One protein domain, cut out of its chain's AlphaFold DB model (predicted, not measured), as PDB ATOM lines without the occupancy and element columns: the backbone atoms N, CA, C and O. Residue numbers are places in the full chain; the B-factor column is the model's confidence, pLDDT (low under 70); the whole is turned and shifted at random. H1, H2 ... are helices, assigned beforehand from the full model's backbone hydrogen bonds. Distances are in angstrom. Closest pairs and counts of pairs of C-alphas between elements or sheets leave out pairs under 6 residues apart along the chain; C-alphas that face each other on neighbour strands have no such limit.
ATOM      1  N   THR A 138     300.474 247.937  78.954       53.19
ATOM      2  CA  THR A 138     300.304 246.632  78.315       53.19
ATOM      3  C   THR A 138     301.193 246.461  77.074       53.19
ATOM      4  O   THR A 138     301.664 245.364  76.790       53.19
ATOM      5  N   SER A 139     301.516 247.562  76.392       52.06
ATOM      6  CA  SER A 139     302.355 247.562  75.184       52.06
ATOM      7  C   SER A 139     303.825 247.170  75.416       52.06
ATOM      8  O   SER A 139     304.457 246.609  74.526       52.06
ATOM      9  N   GLN A 140     304.386 247.390  76.615       58.06
ATOM     10  CA  GLN A 140     305.800 247.070  76.883       58.06
ATOM     11  C   GLN A 140     306.095 245.568  76.952       58.06
ATOM     12  O   GLN A 140     307.225 245.161  76.700       58.06
ATOM     13  N   HIS A 141     305.110 244.742  77.310       64.12
ATOM     14  CA  HIS A 141     305.334 243.312  77.526       64.12
ATOM     15  C   HIS A 141     305.004 242.435  76.310       64.12
ATOM     16  O   HIS A 141     305.274 241.238  76.352       64.12
ATOM     17  N   TRP A 142     304.479 243.023  75.228       66.62
ATOM     18  CA  TRP A 142     304.149 242.328  73.973       66.62
ATOM     19  C   TRP A 142     304.882 242.886  72.745       66.62
ATOM     20  O   TRP A 142     304.504 242.563  71.624       66.62
ATOM     21  N   PHE A 143     305.939 243.685  72.930       65.88
ATOM     22  CA  PHE A 143     306.759 244.212  71.832       65.88
ATOM     23  C   PHE A 143     307.201 243.085  70.873       65.88
ATOM     24  O   PHE A 143     307.752 242.092  71.360       65.88
ATOM     25  N   PRO A 144     307.013 243.201  69.540       78.75
ATOM     26  CA  PRO A 144     306.662 244.392  68.743       78.75
ATOM     27  C   PRO A 144     305.165 244.749  68.630       78.75
ATOM     28  O   PRO A 144     304.842 245.779  68.040       78.75
ATOM     29  N   TRP A 145     304.248 243.952  69.181       77.62
ATOM     30  CA  TRP A 145     302.803 244.184  69.065       77.62
ATOM     31  C   TRP A 145     302.260 245.118  70.158       77.62
ATOM     32  O   TRP A 145     302.752 245.164  71.286       77.62
ATOM     33  N   LEU A 146     301.213 245.874  69.809       70.06
ATOM     34  CA  LEU A 146     300.618 246.913  70.661       70.06
ATOM     35  C   LEU A 146     299.836 246.330  71.851       70.06
ATOM     36  O   LEU A 146     299.704 246.969  72.897       70.06
ATOM     37  N   ASP A 147     299.309 245.124  71.673       72.00
ATOM     38  CA  ASP A 147     298.500 244.396  72.633       72.00
ATOM     39  C   ASP A 147     298.624 242.875  72.432       72.00
ATOM     40  O   ASP A 147     299.155 242.359  71.444       72.00
ATOM     41  N   ARG A 148     298.102 242.132  73.410       74.25
ATOM     42  CA  ARG A 148     298.072 240.669  73.380       74.25
ATOM     43  C   ARG A 148     297.232 240.129  72.218       74.25
ATOM     44  O   ARG A 148     297.550 239.065  71.689       74.25
ATOM     45  N   VAL A 149     296.168 240.839  71.832       76.25
ATOM     46  CA  VAL A 149     295.257 240.398  70.769       76.25
ATOM     47  C   VAL A 149     295.969 240.435  69.426       76.25
ATOM     48  O   VAL A 149     295.981 239.417  68.743       76.25
ATOM     49  N   THR A 150     296.648 241.537  69.093       75.38
ATOM     50  CA  THR A 150     297.407 241.649  67.839       75.38
ATOM     51  C   THR A 150     298.537 240.626  67.797       75.38
ATOM     52  O   THR A 150     298.667 239.936  66.798       75.38
ATOM     53  N   CYS A 151     299.283 240.429  68.893       80.19
ATOM     54  CA  CYS A 151     300.332 239.399  68.958       80.19
ATOM     55  C   CYS A 151     299.787 237.991  68.679       80.19
ATOM     56  O   CYS A 151     300.333 237.234  67.881       80.19
ATOM     57  N   THR A 152     298.694 237.626  69.346       78.62
ATOM     58  CA  THR A 152     298.121 236.284  69.208       78.62
ATOM     59  C   THR A 152     297.458 236.062  67.851       78.62
ATOM     60  O   THR A 152     297.535 234.954  67.321       78.62
ATOM     61  N   LEU A 153     296.834 237.095  67.282       76.69
ATOM     62  CA  LEU A 153     296.260 237.049  65.943       76.69
ATOM     63  C   LEU A 153     297.353 236.916  64.882       76.69
ATOM     64  O   LEU A 153     297.223 236.078  64.001       76.69
ATOM     65  N   ASP A 154     298.439 237.674  65.006       79.56
ATOM     66  CA  ASP A 154     299.578 237.636  64.088       79.56
ATOM     67  C   ASP A 154     300.212 236.239  64.033       79.56
ATOM     68  O   ASP A 154     300.322 235.631  62.969       79.56
ATOM     69  N   VAL A 155     300.484 235.644  65.200       80.56
ATOM     70  CA  VAL A 155     300.971 234.258  65.300       80.56
ATOM     71  C   VAL A 155     300.010 233.265  64.640       80.56
ATOM     72  O   VAL A 155     300.453 232.301  64.015       80.56
ATOM     73  N   LEU A 156     298.697 233.478  64.771       73.12
ATOM     74  CA  LEU A 156     297.697 232.593  64.179       73.12
ATOM     75  C   LEU A 156     297.590 232.771  62.658       73.12
ATOM     76  O   LEU A 156     297.427 231.785  61.942       73.12
ATOM     77  N   MET A 157     297.714 234.001  62.160       72.44
ATOM     78  CA  MET A 157     297.667 234.326  60.732       72.44
ATOM     79  C   MET A 157     298.919 233.862  59.980       72.44
ATOM     80  O   MET A 157     298.835 233.532  58.799       72.44
ATOM     81  N   HIS A 158     300.059 233.767  60.666       74.38
ATOM     82  CA  HIS A 158     301.312 233.265  60.097       74.38
ATOM     83  C   HIS A 158     301.470 231.741  60.157       74.38
ATOM     84  O   HIS A 158     302.506 231.217  59.744       74.38
ATOM     85  N   LEU A 159     300.459 231.000  60.625       71.62
ATOM     86  CA  LEU A 159     300.458 229.542  60.522       71.62
ATOM     87  C   LEU A 159     300.302 229.140  59.046       71.62
ATOM     88  O   LEU A 159     299.245 229.380  58.449       71.62
ATOM     89  N   PRO A 160     301.316 228.499  58.437       53.25
ATOM     90  CA  PRO A 160     301.221 228.075  57.054       53.25
ATOM     91  C   PRO A 160     300.084 227.054  56.938       53.25
ATOM     92  O   PRO A 160     300.104 226.012  57.589       53.25
ATOM     93  N   ARG A 161     299.092 227.356  56.089       55.81
ATOM     94  CA  ARG A 161     297.987 226.449  55.718       55.81
ATOM     95  C   ARG A 161     296.982 226.169  56.847       55.81
ATOM     96  O   ARG A 161     296.629 225.021  57.121       55.81
ATOM     97  N   SER A 162     296.420 227.228  57.429       49.25
ATOM     98  CA  SER A 162     295.148 227.149  58.164       49.25
ATOM     99  C   SER A 162     293.980 226.864  57.199       49.25
ATOM    100  O   SER A 162     293.177 227.739  56.872       49.25
ATOM    101  N   VAL A 163     293.888 225.636  56.688       52.75
ATOM    102  CA  VAL A 163     292.668 225.145  56.038       52.75
ATOM    103  C   VAL A 163     291.703 224.826  57.166       52.75
ATOM    104  O   VAL A 163     291.947 223.834  57.837       52.75
ATOM    105  N   PHE A 164     290.669 225.657  57.380       57.94
ATOM    106  CA  PHE A 164     289.668 225.609  58.467       57.94
ATOM    107  C   PHE A 164     289.173 224.195  58.851       57.94
ATOM    108  O   PHE A 164     288.021 223.817  58.639       57.94
ATOM    109  N   SER A 165     290.038 223.404  59.474       66.06
ATOM    110  CA  SER A 165     289.698 222.151  60.112       66.06
ATOM    111  C   SER A 165     288.999 222.495  61.417       66.06
ATOM    112  O   SER A 165     289.263 223.536  62.026       66.06
ATOM    113  N   GLN A 166     288.115 221.615  61.882       63.84
ATOM    114  CA  GLN A 166     287.366 221.834  63.120       63.84
ATOM    115  C   GLN A 166     288.293 222.174  64.295       63.84
ATOM    116  O   GLN A 166     287.965 223.020  65.120       63.84
ATOM    117  N   TRP A 167     289.484 221.572  64.336       70.00
ATOM    118  CA  TRP A 167     290.474 221.831  65.376       70.00
ATOM    119  C   TRP A 167     291.120 223.222  65.276       70.00
ATOM    120  O   TRP A 167     291.267 223.900  66.289       70.00
ATOM    121  N   GLN A 168     291.435 223.690  64.068       70.25
ATOM    122  CA  GLN A 168     292.009 225.025  63.853       70.25
ATOM    123  C   GLN A 168     290.980 226.130  64.134       70.25
ATOM    124  O   GLN A 168     291.298 227.147  64.746       70.25
ATOM    125  N   LEU A 169     289.713 225.892  63.786       75.69
ATOM    126  CA  LEU A 169     288.600 226.777  64.130       75.69
ATOM    127  C   LEU A 169     288.369 226.811  65.650       75.69
ATOM    128  O   LEU A 169     288.200 227.881  66.226       75.69
ATOM    129  N   ASN A 170     288.447 225.661  66.327       73.75
ATOM    130  CA  ASN A 170     288.403 225.598  67.791       73.75
ATOM    131  C   ASN A 170     289.560 226.366  68.442       73.75
ATOM    132  O   ASN A 170     289.344 227.051  69.442       73.75
ATOM    133  N   LEU A 171     290.768 226.280  67.877       77.56
ATOM    134  CA  LEU A 171     291.935 227.031  68.339       77.56
ATOM    135  C   LEU A 171     291.709 228.542  68.205       77.56
ATOM    136  O   LEU A 171     291.987 229.286  69.144       77.56
ATOM    137  N   PHE A 172     291.130 228.984  67.088       73.81
ATOM    138  CA  PHE A 172     290.771 230.383  66.867       73.81
ATOM    139  C   PHE A 172     289.726 230.882  67.876       73.81
ATOM    140  O   PHE A 172     289.919 231.911  68.522       73.81
ATOM    141  N   LEU A 173     288.648 230.122  68.098       76.69
ATOM    142  CA  LEU A 173     287.624 230.482  69.086       76.69
ATOM    143  C   LEU A 173     288.172 230.468  70.522       76.69
ATOM    144  O   LEU A 173     287.799 231.314  71.340       76.69
ATOM    145  N   TRP A 174     289.078 229.538  70.841       79.56
ATOM    146  CA  TRP A 174     289.791 229.525  72.118       79.56
ATOM    147  C   TRP A 174     290.655 230.776  72.286       79.56
ATOM    148  O   TRP A 174     290.625 231.399  73.348       79.56
ATOM    149  N   LEU A 175     291.362 231.191  71.235       77.00
ATOM    150  CA  LEU A 175     292.185 232.396  71.241       77.00
ATOM    151  C   LEU A 175     291.344 233.653  71.488       77.00
ATOM    152  O   LEU A 175     291.686 234.468  72.345       77.00
ATOM    153  N   LEU A 176     290.204 233.781  70.804       76.25
ATOM    154  CA  LEU A 176     289.256 234.879  71.021       76.25
ATOM    155  C   LEU A 176     288.723 234.889  72.462       76.25
ATOM    156  O   LEU A 176     288.644 235.946  73.094       76.25
ATOM    157  N   LYS A 177     288.447 233.708  73.029       76.56
ATOM    158  CA  LYS A 177     288.003 233.557  74.424       76.56
ATOM    159  C   LYS A 177     289.083 233.982  75.420       76.56
ATOM    160  O   LYS A 177     288.784 234.630  76.426       76.56
ATOM    161  N   VAL A 178     290.340 233.642  75.149       78.56
ATOM    162  CA  VAL A 178     291.503 234.020  75.970       78.56
ATOM    163  C   VAL A 178     291.791 235.524  75.897       78.56
ATOM    164  O   VAL A 178     292.268 236.101  76.881       78.56
ATOM    165  N   ASN A 179     291.455 236.155  74.773       73.62
ATOM    166  CA  ASN A 179     291.569 237.593  74.541       73.62
ATOM    167  C   ASN A 179     290.352 238.408  75.011       73.62
ATOM    168  O   ASN A 179     290.340 239.620  74.828       73.62
ATOM    169  N   ARG A 180     289.370 237.779  75.679       73.12
ATOM    170  CA  ARG A 180     288.176 238.448  76.239       73.12
ATOM    171  C   ARG A 180     287.349 239.199  75.187       73.12
ATOM    172  O   ARG A 180     286.722 240.202  75.508       73.12
ATOM    173  N   VAL A 181     287.338 238.711  73.947       73.00
ATOM    174  CA  VAL A 181     286.417 239.218  72.926       73.00
ATOM    175  C   VAL A 181     285.010 238.733  73.283       73.00
ATOM    176  O   VAL A 181     284.776 237.527  73.381       73.00
ATOM    177  N   ASP A 182     284.084 239.660  73.510       56.62
ATOM    178  CA  ASP A 182     282.677 239.341  73.754       56.62
ATOM    179  C   ASP A 182     281.954 239.036  72.425       56.62
ATOM    180  O   ASP A 182     282.265 239.620  71.390       56.62
ATOM    181  N   ASN A 183     280.957 238.140  72.459       57.91
ATOM    182  CA  ASN A 183     280.168 237.660  71.304       57.91
ATOM    183  C   ASN A 183     280.914 236.759  70.300       57.91
ATOM    184  O   ASN A 183     280.870 236.967  69.090       57.91
ATOM    185  N   ILE A 184     281.557 235.703  70.795       64.81
ATOM    186  CA  ILE A 184     282.205 234.699  69.944       64.81
ATOM    187  C   ILE A 184     281.142 233.748  69.351       64.81
ATOM    188  O   ILE A 184     280.392 233.138  70.122       64.81
ATOM    189  N   PRO A 185     281.062 233.580  68.015       67.75
ATOM    190  CA  PRO A 185     280.148 232.622  67.403       67.75
ATOM    191  C   PRO A 185     280.520 231.191  67.809       67.75
ATOM    192  O   PRO A 185     281.692 230.836  67.917       67.75
ATOM    193  N   SER A 186     279.518 230.340  68.033       75.19
ATOM    194  CA  SER A 186     279.762 228.915  68.279       75.19
ATOM    195  C   SER A 186     280.418 228.259  67.058       75.19
ATOM    196  O   SER A 186     280.157 228.647  65.920       75.19
ATOM    197  N   VAL A 187     281.198 227.201  67.290       73.38
ATOM    198  CA  VAL A 187     281.765 226.315  66.254       73.38
ATOM    199  C   VAL A 187     280.709 225.912  65.232       73.38
ATOM    200  O   VAL A 187     280.960 225.932  64.031       73.38
ATOM    201  N   HIS A 188     279.510 225.581  65.715       74.00
ATOM    202  CA  HIS A 188     278.396 225.176  64.870       74.00
ATOM    203  C   HIS A 188     277.941 226.304  63.941       74.00
ATOM    204  O   HIS A 188     277.792 226.089  62.746       74.00
ATOM    205  N   LEU A 189     277.812 227.525  64.469       75.38
ATOM    206  CA  LEU A 189     277.452 228.698  63.675       75.38
ATOM    207  C   LEU A 189     278.513 228.981  62.607       75.38
ATOM    208  O   LEU A 189     278.174 229.258  61.462       75.38
ATOM    209  N   MET A 190     279.791 228.852  62.958       77.94
ATOM    210  CA  MET A 190     280.885 229.056  62.011       77.94
ATOM    211  C   MET A 190     280.901 227.991  60.903       77.94
ATOM    212  O   MET A 190     281.145 228.312  59.744       77.94
ATOM    213  N   GLN A 191     280.579 226.734  61.226       79.06
ATOM    214  CA  GLN A 191     280.403 225.678  60.223       79.06
ATOM    215  C   GLN A 191     279.215 225.963  59.303       79.06
ATOM    216  O   GLN A 191     279.360 225.848  58.090       79.06
ATOM    217  N   THR A 192     278.073 226.382  59.852       80.69
ATOM    218  CA  THR A 192     276.895 226.761  59.062       80.69
ATOM    219  C   THR A 192     277.203 227.922  58.124       80.69
ATOM    220  O   THR A 192     276.838 227.864  56.953       80.69
ATOM    221  N   LEU A 193     277.913 228.948  58.603       80.44
ATOM    222  CA  LEU A 193     278.355 230.065  57.769       80.44
ATOM    223  C   LEU A 193     279.302 229.598  56.667       80.44
ATOM    224  O   LEU A 193     279.112 229.974  55.517       80.44
ATOM    225  N   ASN A 194     280.272 228.739  56.981       80.31
ATOM    226  CA  ASN A 194     281.171 228.186  55.972       80.31
ATOM    227  C   ASN A 194     280.409 227.372  54.915       80.31
ATOM    228  O   ASN A 194     280.648 227.527  53.723       80.31
ATOM    229  N   SER A 195     279.439 226.550  55.325       80.25
ATOM    230  CA  SER A 195     278.575 225.822  54.393       80.25
ATOM    231  C   SER A 195     277.726 226.763  53.538       80.25
ATOM    232  O   SER A 195     277.614 226.545  52.337       80.25
ATOM    233  N   ALA A 196     277.169 227.825  54.121       80.19
ATOM    234  CA  ALA A 196     276.407 228.827  53.380       80.19
ATOM    235  C   ALA A 196     277.288 229.570  52.361       80.19
ATOM    236  O   ALA A 196     276.897 229.715  51.205       80.19
ATOM    237  N   LEU A 197     278.502 229.965  52.755       82.38
ATOM    238  CA  LEU A 197     279.483 230.589  51.866       82.38
ATOM    239  C   LEU A 197     279.910 229.641  50.743       82.38
ATOM    240  O   LEU A 197     279.964 230.058  49.589       82.38
ATOM    241  N   GLN A 198     280.141 228.365  51.049       82.81
ATOM    242  CA  GLN A 198     280.445 227.352  50.041       82.81
ATOM    243  C   GLN A 198     279.270 227.151  49.071       82.81
ATOM    244  O   GLN A 198     279.490 226.938  47.885       82.81
ATOM    245  N   CYS A 199     278.024 227.250  49.538       80.12
ATOM    246  CA  CYS A 199     276.852 227.189  48.662       80.12
ATOM    247  C   CYS A 199     276.722 228.420  47.754       80.12
ATOM    248  O   CYS A 199     276.260 228.285  46.624       80.12
ATOM    249  N   MET A 200     277.096 229.608  48.235       78.88
ATOM    250  CA  MET A 200     276.960 230.855  47.474       78.88
ATOM    251  C   MET A 200     278.117 231.095  46.500       78.88
ATOM    252  O   MET A 200     277.888 231.483  45.358       78.88
ATOM    253  N   CYS A 201     279.349 230.889  46.961       78.25
ATOM    254  CA  CYS A 201     280.573 231.291  46.262       78.25
ATOM    255  C   CYS A 201     281.563 230.133  46.082       78.25
ATOM    256  O   CYS A 201     282.657 230.335  45.557       78.25
ATOM    257  N   GLY A 202     281.231 228.939  46.575       85.62
ATOM    258  CA  GLY A 202     282.117 227.790  46.512       85.62
ATOM    259  C   GLY A 202     282.087 227.134  45.140       85.62
ATOM    260  O   GLY A 202     281.034 226.793  44.604       85.62
ATOM    261  N   ILE A 203     283.275 226.888  44.599       88.44
ATOM    262  CA  ILE A 203     283.432 226.076  43.398       88.44
ATOM    263  C   ILE A 203     283.212 224.610  43.778       88.44
ATOM    264  O   ILE A 203     283.763 224.112  44.762       88.44
TER     265      ILE A 203
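What this domain is: This is residues 138 to 203 of the 244 residues of an uncharacterized protein of Postia placenta MAD-698-R-SB12 (UniProt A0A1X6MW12). This is a loose, drawn-out chain of three helices: H1 and H2 run side by side in opposite ways with a slight gap between them, and H3 heads off at a steep angle from one end, meeting H2 with its first residue alone. The far part of H3, residues 195 to 201, sticks out, and so do residues 157 to 163, of which 157 is the last residue of H1 and the rest lie in the link from H1 to H2; residues 138 to 147, with no named element, lead into H1. The printed part has 66 residues with three named helices, in the order H1, H2, H3, and no named strand; the class is all helix, with 38 of the residues in the helices. The whole is loose, with a radius of gyration of the C-alphas of 14.3 A, and elongated, spanning 45 by 26 by 19 A.

Where its parts are: Start at Thr 138, the first printed residue, and read on to C-alpha 148 at (298.072, 240.669, 73.380), where H1 begins; it holds residues 148 to 157 and is 14.2 A long from first to last C-alpha. Next find H2, residues 166 to 178, which is 18.2 A long and begins at C-alpha 166, at (287.366, 221.834, 63.120). Last comes H3, residues 187 to 201, the longest helix by residues, 20.6 A long; look for its end at C-alpha 201, at (280.573, 231.291, 46.262).

How they stand to each other: Look first at H1 and H2, which are close but not clearly touching: their closest C-alphas, those of Thr 152 and Leu 175, are 7.4 A apart. Their lines stand at a shallow tilt of 13 degrees, and they run opposite ways. Go on to H2 and H3, which touch; of H3, residue 187 alone takes part, and the closest C-alphas, those of Asn 170 and Val 187, are 6.9 A apart. These two stand at a steep tilt of 58 degrees and run opposite ways. H1 and H3 are apart. In the backbones of H1, H2 and H3, every O i to N i+4 pair is within hydrogen-bond range.

The domain as a whole: The two C-alphas farthest apart are those of Gln 140 and Ile 203, at 45.4 A. The printed part has no cut, and the links from H1 to H2 and from H2 to H3 are both short, with 8 residues each. The mean pLDDT of the printed part is 72.4; look for values under 70 in residues 138 to 143, 160 to 166 and 182 to 185.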